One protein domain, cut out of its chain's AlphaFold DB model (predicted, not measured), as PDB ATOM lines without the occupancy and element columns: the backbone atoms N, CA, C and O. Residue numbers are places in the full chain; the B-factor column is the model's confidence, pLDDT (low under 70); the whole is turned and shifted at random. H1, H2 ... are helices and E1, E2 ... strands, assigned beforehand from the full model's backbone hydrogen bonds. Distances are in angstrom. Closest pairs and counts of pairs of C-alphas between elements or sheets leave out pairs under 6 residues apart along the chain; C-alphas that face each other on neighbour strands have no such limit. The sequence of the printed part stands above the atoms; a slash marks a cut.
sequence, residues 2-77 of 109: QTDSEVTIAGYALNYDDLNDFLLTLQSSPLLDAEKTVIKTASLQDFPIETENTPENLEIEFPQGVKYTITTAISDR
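What this domain is: This is residues 2 to 77 of the 109 residues of an uncharacterized protein of Crocosphaera watsonii WH 8502 (UniProt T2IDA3). A twisted sheet of three strands has one helix, H1, over one face and its other face bare, and a long loop between E2 and E3 extends the length, with residues 52 to 59 sticking out. The printed part has 76 residues, with the named elements E1, H1, E2, E3 along the chain; the sheet's order is E1, E3, E2, antiparallel throughout. The class is mixed, helices and strands, in two layers, the helix on one face of the sheet. The whole is loose, with a radius of gyration of the C-alphas of 16.5 A, and spans 57 by 27 by 16 A.

Where its parts are: Find C-alpha 6 at (-10.760, -59.428, 81.991); from there E1 runs through residues 6 to 13, 21.6 A long. H1 follows, residues 16 to 27, 16.3 A. E2 is residues 38 to 46, 22.7 A. E3, residues 64 to 73, runs 29.0 A to C-alpha 73 at (-9.991, -57.508, 85.765).

How they stand to each other: Look first at inner strand E3. It is antiparallel to E1 at 164 degrees, with N 9 and O 70 2.8 A apart, and to E2 at 161 degrees, with N 67 and O 43 2.9 A apart. E2 and E3 form a hairpin. E1, H1 and E2 form a split strand-helix-strand unit, with E3 between the two strands and a right-handed crossover. H1 is on the sheet, at a height of 8.6 A, over E3; on the local plane it runs along the strands, at 16 degrees to E3. The closest C-alphas of H1 and E3 are those of Tyr 16 and Val 66, 6.5 A apart. In H1 every O i to N i+4 pair is within hydrogen-bond range.

The domain as a whole: The C-alphas of Asn 57 and Arg 77 are the two farthest apart, 57.2 A. The printed part has no cut. The link E2 to E3, 17 residues, is long. Mean pLDDT of the printed part is 91.0; residues 2 to 4 are under 70.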
ATOM      1  N   GLN A   2      -2.600 -68.029  79.944       37.25
ATOM      2  CA  GLN A   2      -3.423 -67.081  80.712       37.25
ATOM      3  C   GLN A   2      -4.887 -66.844  80.267       37.25
ATOM      4  O   GLN A   2      -5.154 -66.049  79.373       37.25
ATOM      5  N   THR A   3      -5.851 -67.496  80.927       45.97
ATOM      6  CA  THR A   3      -7.247 -67.020  80.976       45.97
ATOM      7  C   THR A   3      -7.319 -65.921  82.032       45.97
ATOM      8  O   THR A   3      -7.680 -66.192  83.174       45.97
ATOM      9  N   ASP A   4      -6.865 -64.717  81.687       55.88
ATOM     10  CA  ASP A   4      -6.980 -63.566  82.581       55.88
ATOM     11  C   ASP A   4      -8.440 -63.113  82.619       55.88
ATOM     12  O   ASP A   4      -9.089 -62.960  81.585       55.88
ATOM     13  N   SER A   5      -8.953 -62.947  83.835       80.31
ATOM     14  CA  SER A   5     -10.320 -62.566  84.190       80.31
ATOM     15  C   SER A   5     -10.658 -61.119  83.794       80.31
ATOM     16  O   SER A   5     -11.086 -60.336  84.641       80.31
ATOM     17  N   GLU A   6     -10.415 -60.738  82.539       90.94
ATOM     18  CA  GLU A   6     -10.760 -59.428  81.991       90.94
ATOM     19  C   GLU A   6     -12.281 -59.308  81.831       90.94
ATOM     20  O   GLU A   6     -12.959 -60.199  81.314       90.94
ATOM     21  N   VAL A   7     -12.824 -58.186  82.288       94.94
ATOM     22  CA  VAL A   7     -14.245 -57.860  82.240       94.94
ATOM     23  C   VAL A   7     -14.403 -56.531  81.519       94.94
ATOM     24  O   VAL A   7     -13.725 -55.554  81.829       94.94
ATOM     25  N   THR A   8     -15.330 -56.484  80.563       97.12
ATOM     26  CA  THR A   8     -15.741 -55.242  79.904       97.12
ATOM     27  C   THR A   8     -17.109 -54.818  80.419       97.12
ATOM     28  O   THR A   8     -18.056 -55.601  80.401       97.12
ATOM     29  N   ILE A   9     -17.214 -53.566  80.853       97.69
ATOM     30  CA  ILE A   9     -18.445 -52.923  81.311       97.69
ATOM     31  C   ILE A   9     -18.782 -51.828  80.302       97.69
ATOM     32  O   ILE A   9     -18.001 -50.898  80.109       97.69
ATOM     33  N   ALA A  10     -19.929 -51.937  79.640       98.00
ATOM     34  CA  ALA A  10     -20.398 -50.956  78.667       98.00
ATOM     35  C   ALA A  10     -21.735 -50.368  79.116       98.00
ATOM     36  O   ALA A  10     -22.585 -51.087  79.643       98.00
ATOM     37  N   GLY A  11     -21.928 -49.070  78.892       97.12
ATOM     38  CA  GLY A  11     -23.139 -48.388  79.328       97.12
ATOM     39  C   GLY A  11     -23.196 -46.926  78.912       97.12
ATOM     40  O   GLY A  11     -22.431 -46.470  78.061       97.12
ATOM     41  N   TYR A  12     -24.131 -46.208  79.529       97.75
ATOM     42  CA  TYR A  12     -24.287 -44.765  79.396       97.75
ATOM     43  C   TYR A  12     -24.250 -44.114  80.782       97.75
ATOM     44  O   TYR A  12     -24.804 -44.660  81.737       97.75
ATOM     45  N   ALA A  13     -23.604 -42.957  80.884       97.75
ATOM     46  CA  ALA A  13     -23.661 -42.055  82.035       97.75
ATOM     47  C   ALA A  13     -24.365 -40.750  81.629       97.75
ATOM     48  O   ALA A  13     -24.394 -40.420  80.441       97.75
ATOM     49  N   LEU A  14     -24.928 -39.998  82.581       96.62
ATOM     50  CA  LEU A  14     -25.594 -38.726  82.254       96.62
ATOM     51  C   LEU A  14     -24.582 -37.672  81.783       96.62
ATOM     52  O   LEU A  14     -24.877 -36.883  80.891       96.62
ATOM     53  N   ASN A  15     -23.381 -37.673  82.357       97.56
ATOM     54  CA  ASN A  15     -22.286 -36.774  82.007       97.56
ATOM     55  C   ASN A  15     -20.923 -37.438  82.307       97.56
ATOM     56  O   ASN A  15     -20.854 -38.596  82.726       97.56
ATOM     57  N   TYR A  16     -19.829 -36.719  82.043       98.38
ATOM     58  CA  TYR A  16     -18.473 -37.227  82.274       98.38
ATOM     59  C   TYR A  16     -18.098 -37.311  83.760       98.38
ATOM     60  O   TYR A  16     -17.296 -38.175  84.109       98.38
ATOM     61  N   ASP A  17     -18.684 -36.474  84.620       98.50
ATOM     62  CA  ASP A  17     -18.430 -36.507  86.066       98.50
ATOM     63  C   ASP A  17     -19.019 -37.786  86.673       98.50
ATOM     64  O   ASP A  17     -18.311 -38.525  87.352       98.50
ATOM     65  N   ASP A  18     -20.253 -38.140  86.307       98.50
ATOM     66  CA  ASP A  18     -20.896 -39.390  86.730       98.50
ATOM     67  C   ASP A  18     -20.126 -40.630  86.241       98.50
ATOM     68  O   ASP A  18     -20.013 -41.630  86.953       98.50
ATOM     69  N   LEU A  19     -19.567 -40.580  85.023       98.56
ATOM     70  CA  LEU A  19     -18.692 -41.643  84.516       98.56
ATOM     71  C   LEU A  19     -17.401 -41.750  85.339       98.56
ATOM     72  O   LEU A  19     -16.952 -42.857  85.643       98.56
ATOM     73  N   ASN A  20     -16.799 -40.618  85.698       98.56
ATOM     74  CA  ASN A  20     -15.595 -40.589  86.516       98.56
ATOM     75  C   ASN A  20     -15.862 -41.120  87.934       98.56
ATOM     76  O   ASN A  20     -15.113 -41.966  88.419       98.56
ATOM     77  N   ASP A  21     -16.955 -40.706  88.571       98.69
ATOM     78  CA  ASP A  21     -17.355 -41.191  89.895       98.69
ATOM     79  C   ASP A  21     -17.637 -42.698  89.884       98.69
ATOM     80  O   ASP A  21     -17.242 -43.432  90.800       98.69
ATOM     81  N   PHE A  22     -18.255 -43.197  88.810       98.56
ATOM     82  CA  PHE A  22     -18.426 -44.630  88.613       98.56
ATOM     83  C   PHE A  22     -17.079 -45.353  88.469       98.56
ATOM     84  O   PHE A  22     -16.864 -46.366  89.134       98.56
ATOM     85  N   LEU A  23     -16.140 -44.825  87.675       98.62
ATOM     86  CA  LEU A  23     -14.795 -45.396  87.541       98.62
ATOM     87  C   LEU A  23     -14.070 -45.465  88.893       98.62
ATOM     88  O   LEU A  23     -13.517 -46.512  89.231       98.62
ATOM     89  N   LEU A  24     -14.108 -44.390  89.684       98.50
ATOM     90  CA  LEU A  24     -13.502 -44.340  91.018       98.50
ATOM     91  C   LEU A  24     -14.157 -45.345  91.976       98.50
ATOM     92  O   LEU A  24     -13.474 -46.008  92.761       98.50
ATOM     93  N   THR A  25     -15.475 -45.523  91.874       98.19
ATOM     94  CA  THR A  25     -16.198 -46.557  92.625       98.19
ATOM     95  C   THR A  25     -15.693 -47.951  92.254       98.19
ATOM     96  O   THR A  25     -15.414 -48.756  93.141       98.19
ATOM     97  N   LEU A  26     -15.504 -48.234  90.960       98.00
ATOM     98  CA  LEU A  26     -14.960 -49.514  90.502       98.00
ATOM     99  C   LEU A  26     -13.513 -49.724  90.969       98.00
ATOM    100  O   LEU A  26     -13.191 -50.808  91.446       98.00
ATOM    101  N   GLN A  27     -12.667 -48.695  90.897       97.69
ATOM    102  CA  GLN A  27     -11.270 -48.749  91.347       97.69
ATOM    103  C   GLN A  27     -11.129 -48.940  92.863       97.69
ATOM    104  O   GLN A  27     -10.170 -49.555  93.317       97.69
ATOM    105  N   SER A  28     -12.077 -48.441  93.659       96.31
ATOM    106  CA  SER A  28     -12.087 -48.660  95.114       96.31
ATOM    107  C   SER A  28     -12.648 -50.027  95.532       96.31
ATOM    108  O   SER A  28     -12.567 -50.397  96.706       96.31
ATOM    109  N   SER A  29     -13.221 -50.788  94.593       94.12
ATOM    110  CA  SER A  29     -13.804 -52.095  94.876       94.12
ATOM    111  C   SER A  29     -12.722 -53.132  95.194       94.12
ATOM    112  O   SER A  29     -11.808 -53.325  94.396       94.12
ATOM    113  N   PRO A  30     -12.862 -53.914  96.280       92.12
ATOM    114  CA  PRO A  30     -11.937 -55.005  96.581       92.12
ATOM    115  C   PRO A  30     -12.046 -56.180  95.598       92.12
ATOM    116  O   PRO A  30     -11.207 -57.075  95.629       92.12
ATOM    117  N   LEU A  31     -13.100 -56.213  94.776       92.88
ATOM    118  CA  LEU A  31     -13.372 -57.286  93.819       92.88
ATOM    119  C   LEU A  31     -12.642 -57.110  92.487       92.88
ATOM    120  O   LEU A  31     -12.560 -58.063  91.712       92.88
ATOM    121  N   LEU A  32     -12.156 -55.904  92.206       95.62
ATOM    122  CA  LEU A  32     -11.602 -55.526  90.915       95.62
ATOM    123  C   LEU A  32     -10.155 -55.067  91.075       95.62
ATOM    124  O   LEU A  32      -9.758 -54.542  92.111       95.62
ATOM    125  N   ASP A  33      -9.364 -55.272  90.032       95.56
ATOM    126  CA  ASP A  33      -8.013 -54.739  89.933       95.56
ATOM    127  C   ASP A  33      -8.085 -53.256  89.539       95.56
ATOM    128  O   ASP A  33      -8.468 -52.906  88.416       95.56
ATOM    129  N   ALA A  34      -7.742 -52.375  90.477       96.25
ATOM    130  CA  ALA A  34      -7.809 -50.931  90.292       96.25
ATOM    131  C   ALA A  34      -6.903 -50.436  89.151       96.25
ATOM    132  O   ALA A  34      -7.317 -49.565  88.387       96.25
ATOM    133  N   GLU A  35      -5.707 -51.014  88.989       95.31
ATOM    134  CA  GLU A  35      -4.741 -50.598  87.962       95.31
ATOM    135  C   GLU A  35      -5.213 -50.978  86.555       95.31
ATOM    136  O   GLU A  35      -4.938 -50.276  85.579       95.31
ATOM    137  N   LYS A  36      -5.971 -52.073  86.449       96.62
ATOM    138  CA  LYS A  36      -6.568 -52.526  85.186       96.62
ATOM    139  C   LYS A  36      -7.937 -51.911  84.907       96.62
ATOM    140  O   LYS A  36      -8.442 -52.069  83.797       96.62
ATOM    141  N   THR A  37      -8.533 -51.214  85.876       98.00
ATOM    142  CA  THR A  37      -9.850 -50.573  85.760       98.00
ATOM    143  C   THR A  37      -9.727 -49.206  85.094       98.00
ATOM    144  O   THR A  37      -9.390 -48.211  85.740       98.00
ATOM    145  N   VAL A  38      -9.998 -49.148  83.787       98.25
ATOM    146  CA  VAL A  38      -9.798 -47.948  82.958       98.25
ATOM    147  C   VAL A  38     -10.923 -47.742  81.947       98.25
ATOM    148  O   VAL A  38     -11.448 -48.695  81.370       98.25
ATOM    149  N   ILE A  39     -11.256 -46.478  81.673       98.56
ATOM    150  CA  ILE A  39     -12.143 -46.104  80.563       98.56
ATOM    151  C   ILE A  39     -11.402 -46.354  79.242       98.56
ATOM    152  O   ILE A  39     -10.321 -45.812  79.018       98.56
ATOM    153  N   LYS A  40     -11.987 -47.161  78.351       98.44
ATOM    154  CA  LYS A  40     -11.482 -47.389  76.987       98.44
ATOM    155  C   LYS A  40     -12.098 -46.438  75.975       98.44
ATOM    156  O   LYS A  40     -11.394 -45.955  75.093       98.44
ATOM    157  N   THR A  41     -13.391 -46.157  76.102       98.50
ATOM    158  CA  THR A  41     -14.092 -45.189  75.250       98.50
ATOM    159  C   THR A  41     -15.051 -44.359  76.084       98.50
ATOM    160  O   THR A  41     -15.703 -44.901  76.975       98.50
ATOM    161  N   ALA A  42     -15.191 -43.078  75.752       98.44
ATOM    162  CA  ALA A  42     -16.224 -42.197  76.284       98.44
ATOM    163  C   ALA A  42     -16.561 -41.131  75.234       98.44
ATOM    164  O   ALA A  42     -15.664 -40.455  74.732       98.44
ATOM    165  N   SER A  43     -17.836 -41.004  74.869       98.19
ATOM    166  CA  SER A  43     -18.295 -40.015  73.885       98.19
ATOM    167  C   SER A  43     -19.751 -39.637  74.122       98.19
ATOM    168  O   SER A  43     -20.549 -40.519  74.440       98.19
ATOM    169  N   LEU A  44     -20.107 -38.371  73.892       97.62
ATOM    170  CA  LEU A  44     -21.506 -37.940  73.864       97.62
ATOM    171  C   LEU A  44     -22.247 -38.622  72.711       97.62
ATOM    172  O   LEU A  44     -21.805 -38.561  71.564       97.62
ATOM    173  N   GLN A  45     -23.348 -39.289  73.038       96.38
ATOM    174  CA  GLN A  45     -24.286 -39.901  72.101       96.38
ATOM    175  C   GLN A  45     -25.697 -39.791  72.668       96.38
ATOM    176  O   GLN A  45     -25.881 -39.749  73.885       96.38
ATOM    177  N   ASP A  46     -26.694 -39.799  71.797       94.12
ATOM    178  CA  ASP A  46     -28.092 -39.870  72.211       94.12
ATOM    179  C   ASP A  46     -28.330 -41.150  73.028       94.12
ATOM    180  O   ASP A  46     -27.741 -42.210  72.755       94.12
ATOM    181  N   PHE A  47     -29.166 -41.062  74.065       91.56
ATOM    182  CA  PHE A  47     -29.560 -42.251  74.814       91.56
ATOM    183  C   PHE A  47     -30.274 -43.255  73.894       91.56
ATOM    184  O   PHE A  47     -31.026 -42.844  73.009       91.56
ATOM    185  N   PRO A  48     -30.095 -44.575  74.107       88.88
ATOM    186  CA  PRO A  48     -30.710 -45.611  73.283       88.88
ATOM    187  C   PRO A  48     -32.182 -45.801  73.682       88.88
ATOM    188  O   PRO A  48     -32.571 -46.841  74.209       88.88
ATOM    189  N   ILE A  49     -32.986 -44.752  73.515       85.12
ATOM    190  CA  ILE A  49     -34.410 -44.741  73.838       85.12
ATOM    191  C   ILE A  49     -35.169 -45.206  72.598       85.12
ATOM    192  O   ILE A  49     -35.151 -44.548  71.561       85.12
ATOM    193  N   GLU A  50     -35.853 -46.339  72.714       82.00
ATOM    194  CA  GLU A  50     -36.782 -46.807  71.688       82.00
ATOM    195  C   GLU A  50     -38.175 -46.230  71.968       82.00
ATOM    196  O   GLU A  50     -38.700 -46.348  73.077       82.00
ATOM    197  N   THR A  51     -38.781 -45.585  70.970       78.00
ATOM    198  CA  THR A  51     -40.156 -45.081  71.055       78.00
ATOM    199  C   THR A  51     -41.056 -45.856  70.113       78.00
ATOM    200  O   THR A  51     -40.836 -45.864  68.903       78.00
ATOM    201  N   GLU A  52     -42.115 -46.460  70.642       77.88
ATOM    202  CA  GLU A  52     -43.188 -47.000  69.812       77.88
ATOM    203  C   GLU A  52     -44.173 -45.875  69.448       77.88
ATOM    204  O   GLU A  52     -44.589 -45.103  70.313       77.88
ATOM    205  N   ASN A  53     -44.594 -45.809  68.178       74.50
ATOM    206  CA  ASN A  53     -45.572 -44.842  67.642       74.50
ATOM    207  C   ASN A  53     -45.085 -43.384  67.500       74.50
ATOM    208  O   ASN A  53     -45.820 -42.446  67.813       74.50
ATOM    209  N   THR A  54     -43.871 -43.172  66.986       71.75
ATOM    210  CA  THR A  54     -43.407 -41.833  66.586       71.75
ATOM    211  C   THR A  54     -44.289 -41.281  65.453       71.75
ATOM    212  O   THR A  54     -44.393 -41.928  64.408       71.75
ATOM    213  N   PRO A  55     -44.948 -40.117  65.619       78.69
ATOM    214  CA  PRO A  55     -45.743 -39.509  64.553       78.69
ATOM    215  C   PRO A  55     -44.874 -39.187  63.328       78.69
ATOM    216  O   PRO A  55     -43.784 -38.647  63.488       78.69
ATOM    217  N   GLU A  56     -45.376 -39.429  62.111       76.88
ATOM    218  CA  GLU A  56     -44.621 -39.274  60.844       76.88
ATOM    219  C   GLU A  56     -44.053 -37.858  60.594       76.88
ATOM    220  O   GLU A  56     -43.184 -37.691  59.745       76.88
ATOM    221  N   ASN A  57     -44.503 -36.846  61.347       80.81
ATOM    222  CA  ASN A  57     -44.112 -35.439  61.190       80.81
ATOM    223  C   ASN A  57     -43.508 -34.821  62.465       80.81
ATOM    224  O   ASN A  57     -43.575 -33.604  62.639       80.81
ATOM    225  N   LEU A  58     -42.983 -35.637  63.385       78.88
ATOM    226  CA  LEU A  58     -42.356 -35.152  64.614       78.88
ATOM    227  C   LEU A  58     -40.897 -35.609  64.691       78.88
ATOM    228  O   LEU A  58     -40.620 -36.795  64.847       78.88
ATOM    229  N   GLU A  59     -39.975 -34.653  64.620       77.81
ATOM    230  CA  GLU A  59     -38.566 -34.883  64.930       77.81
ATOM    231  C   GLU A  59     -38.396 -34.851  66.454       77.81
ATOM    232  O   GLU A  59     -38.730 -33.861  67.107       77.81
ATOM    233  N   ILE A  60     -37.962 -35.974  67.030       77.06
ATOM    234  CA  ILE A  60     -37.733 -36.113  68.469       77.06
ATOM    235  C   ILE A  60     -36.227 -36.074  68.702       77.06
ATOM    236  O   ILE A  60     -35.514 -36.996  68.313       77.06
ATOM    237  N   GLU A  61     -35.756 -35.025  69.369       82.06
ATOM    238  CA  GLU A  61     -34.396 -34.980  69.897       82.06
ATOM    239  C   GLU A  61     -34.350 -35.716  71.237       82.06
ATOM    240  O   GLU A  61     -35.081 -35.387  72.179       82.06
ATOM    241  N   PHE A  62     -33.489 -36.725  71.329       84.88
ATOM    242  CA  PHE A  62     -33.274 -37.442  72.576       84.88
ATOM    243  C   PHE A  62     -32.199 -36.751  73.414       84.88
ATOM    244  O   PHE A  62     -31.244 -36.193  72.871       84.88
ATOM    245  N   PRO A  63     -32.311 -36.802  74.753       90.25
ATOM    246  CA  PRO A  63     -31.234 -36.335  75.604       90.25
ATOM    247  C   PRO A  63     -29.945 -37.101  75.287       90.25
ATOM    248  O   PRO A  63     -29.959 -38.304  75.007       90.25
ATOM    249  N   GLN A  64     -28.823 -36.392  75.353       94.44
ATOM    250  CA  GLN A  64     -27.503 -36.982  75.171       94.44
ATOM    251  C   GLN A  64     -26.945 -37.460  76.507       94.44
ATOM    252  O   GLN A  64     -27.153 -36.835  77.546       94.44
ATOM    253  N   GLY A  65     -26.206 -38.562  76.454       96.69
ATOM    254  CA  GLY A  65     -25.415 -39.090  77.552       96.69
ATOM    255  C   GLY A  65     -24.025 -39.488  77.071       96.69
ATOM    256  O   GLY A  65     -23.727 -39.519  75.877       96.69
ATOM    257  N   VAL A  66     -23.143 -39.817  78.004       98.25
ATOM    258  CA  VAL A  66     -21.806 -40.312  77.682       98.25
ATOM    259  C   VAL A  66     -21.873 -41.824  77.526       98.25
ATOM    260  O   VAL A  66     -21.954 -42.553  78.514       98.25
ATOM    261  N   LYS A  67     -21.815 -42.311  76.285       98.44
ATOM    262  CA  LYS A  67     -21.642 -43.737  75.995       98.44
ATOM    263  C   LYS A  67     -20.212 -44.140  76.311       98.44
ATOM    264  O   LYS A  67     -19.276 -43.527  75.788       98.44
ATOM    265  N   TYR A  68     -20.036 -45.175  77.123       98.62
ATOM    266  CA  TYR A  68     -18.721 -45.590  77.589       98.62
ATOM    267  C   TYR A  68     -18.474 -47.093  77.499       98.62
ATOM    268  O   TYR A  68     -19.394 -47.913  77.491       98.62
ATOM    269  N   THR A  69     -17.188 -47.438  77.482       98.56
ATOM    270  CA  THR A  69     -16.692 -48.781  77.786       98.56
ATOM    271  C   THR A  69     -15.562 -48.671  78.803       98.56
ATOM    272  O   THR A  69     -14.680 -47.820  78.676       98.56
ATOM    273  N   ILE A  70     -15.599 -49.518  79.823       98.69
ATOM    274  CA  ILE A  70     -14.571 -49.676  80.850       98.69
ATOM    275  C   ILE A  70     -14.067 -51.111  80.755       98.69
ATOM    276  O   ILE A  70     -14.864 -52.043  80.673       98.69
ATOM    277  N   THR A  71     -12.754 -51.299  80.781       98.19
ATOM    278  CA  THR A  71     -12.156 -52.622  81.004       98.19
ATOM    279  C   THR A  71     -11.643 -52.692  82.424       98.19
ATOM    280  O   THR A  71     -11.163 -51.692  82.949       98.19
ATOM    281  N   THR A  72     -11.722 -53.868  83.025       97.44
ATOM    282  CA  THR A  72     -11.177 -54.178  84.345       97.44
ATOM    283  C   THR A  72     -10.771 -55.649  84.385       97.44
ATOM    284  O   THR A  72     -10.996 -56.384  83.425       97.44
ATOM    285  N   ALA A  73     -10.185 -56.096  85.487       96.12
ATOM    286  CA  ALA A  73      -9.991 -57.508  85.765       96.12
ATOM    287  C   ALA A  73     -10.489 -57.843  87.170       96.12
ATOM    288  O   ALA A  73     -10.511 -56.985  88.053       96.12
ATOM    289  N   ILE A  74     -10.868 -59.100  87.386       94.25
ATOM    290  CA  ILE A  74     -11.134 -59.602  88.737       94.25
ATOM    291  C   ILE A  74      -9.838 -59.556  89.552       94.25
ATOM    292  O   ILE A  74      -8.780 -59.944  89.054       94.25
ATOM    293  N   SER A  75      -9.935 -59.083  90.796       91.94
ATOM    294  CA  SER A  75      -8.806 -59.036  91.727       91.94
ATOM    295  C   SER A  75      -8.238 -60.437  91.995       91.94
ATOM    296  O   SER A  75      -8.972 -61.423  92.061       91.94
ATOM    297  N   ASP A  76      -6.925 -60.516  92.194       90.25
ATOM    298  CA  ASP A  76      -6.193 -61.719  92.604       90.25
ATOM    299  C   ASP A  76      -6.198 -61.943  94.127       90.25
ATOM    300  O   ASP A  76      -5.632 -62.927  94.617       90.25
ATOM    301  N   ARG A  77      -6.856 -61.057  94.890       90.31
ATOM    302  CA  ARG A  77      -6.981 -61.183  96.344       90.31
ATOM    303  C   ARG A  77      -7.626 -62.522  96.723       90.31
ATOM    304  O   ARG A  77      -8.663 -62.891  96.162       90.31
TER     305      ARG A  77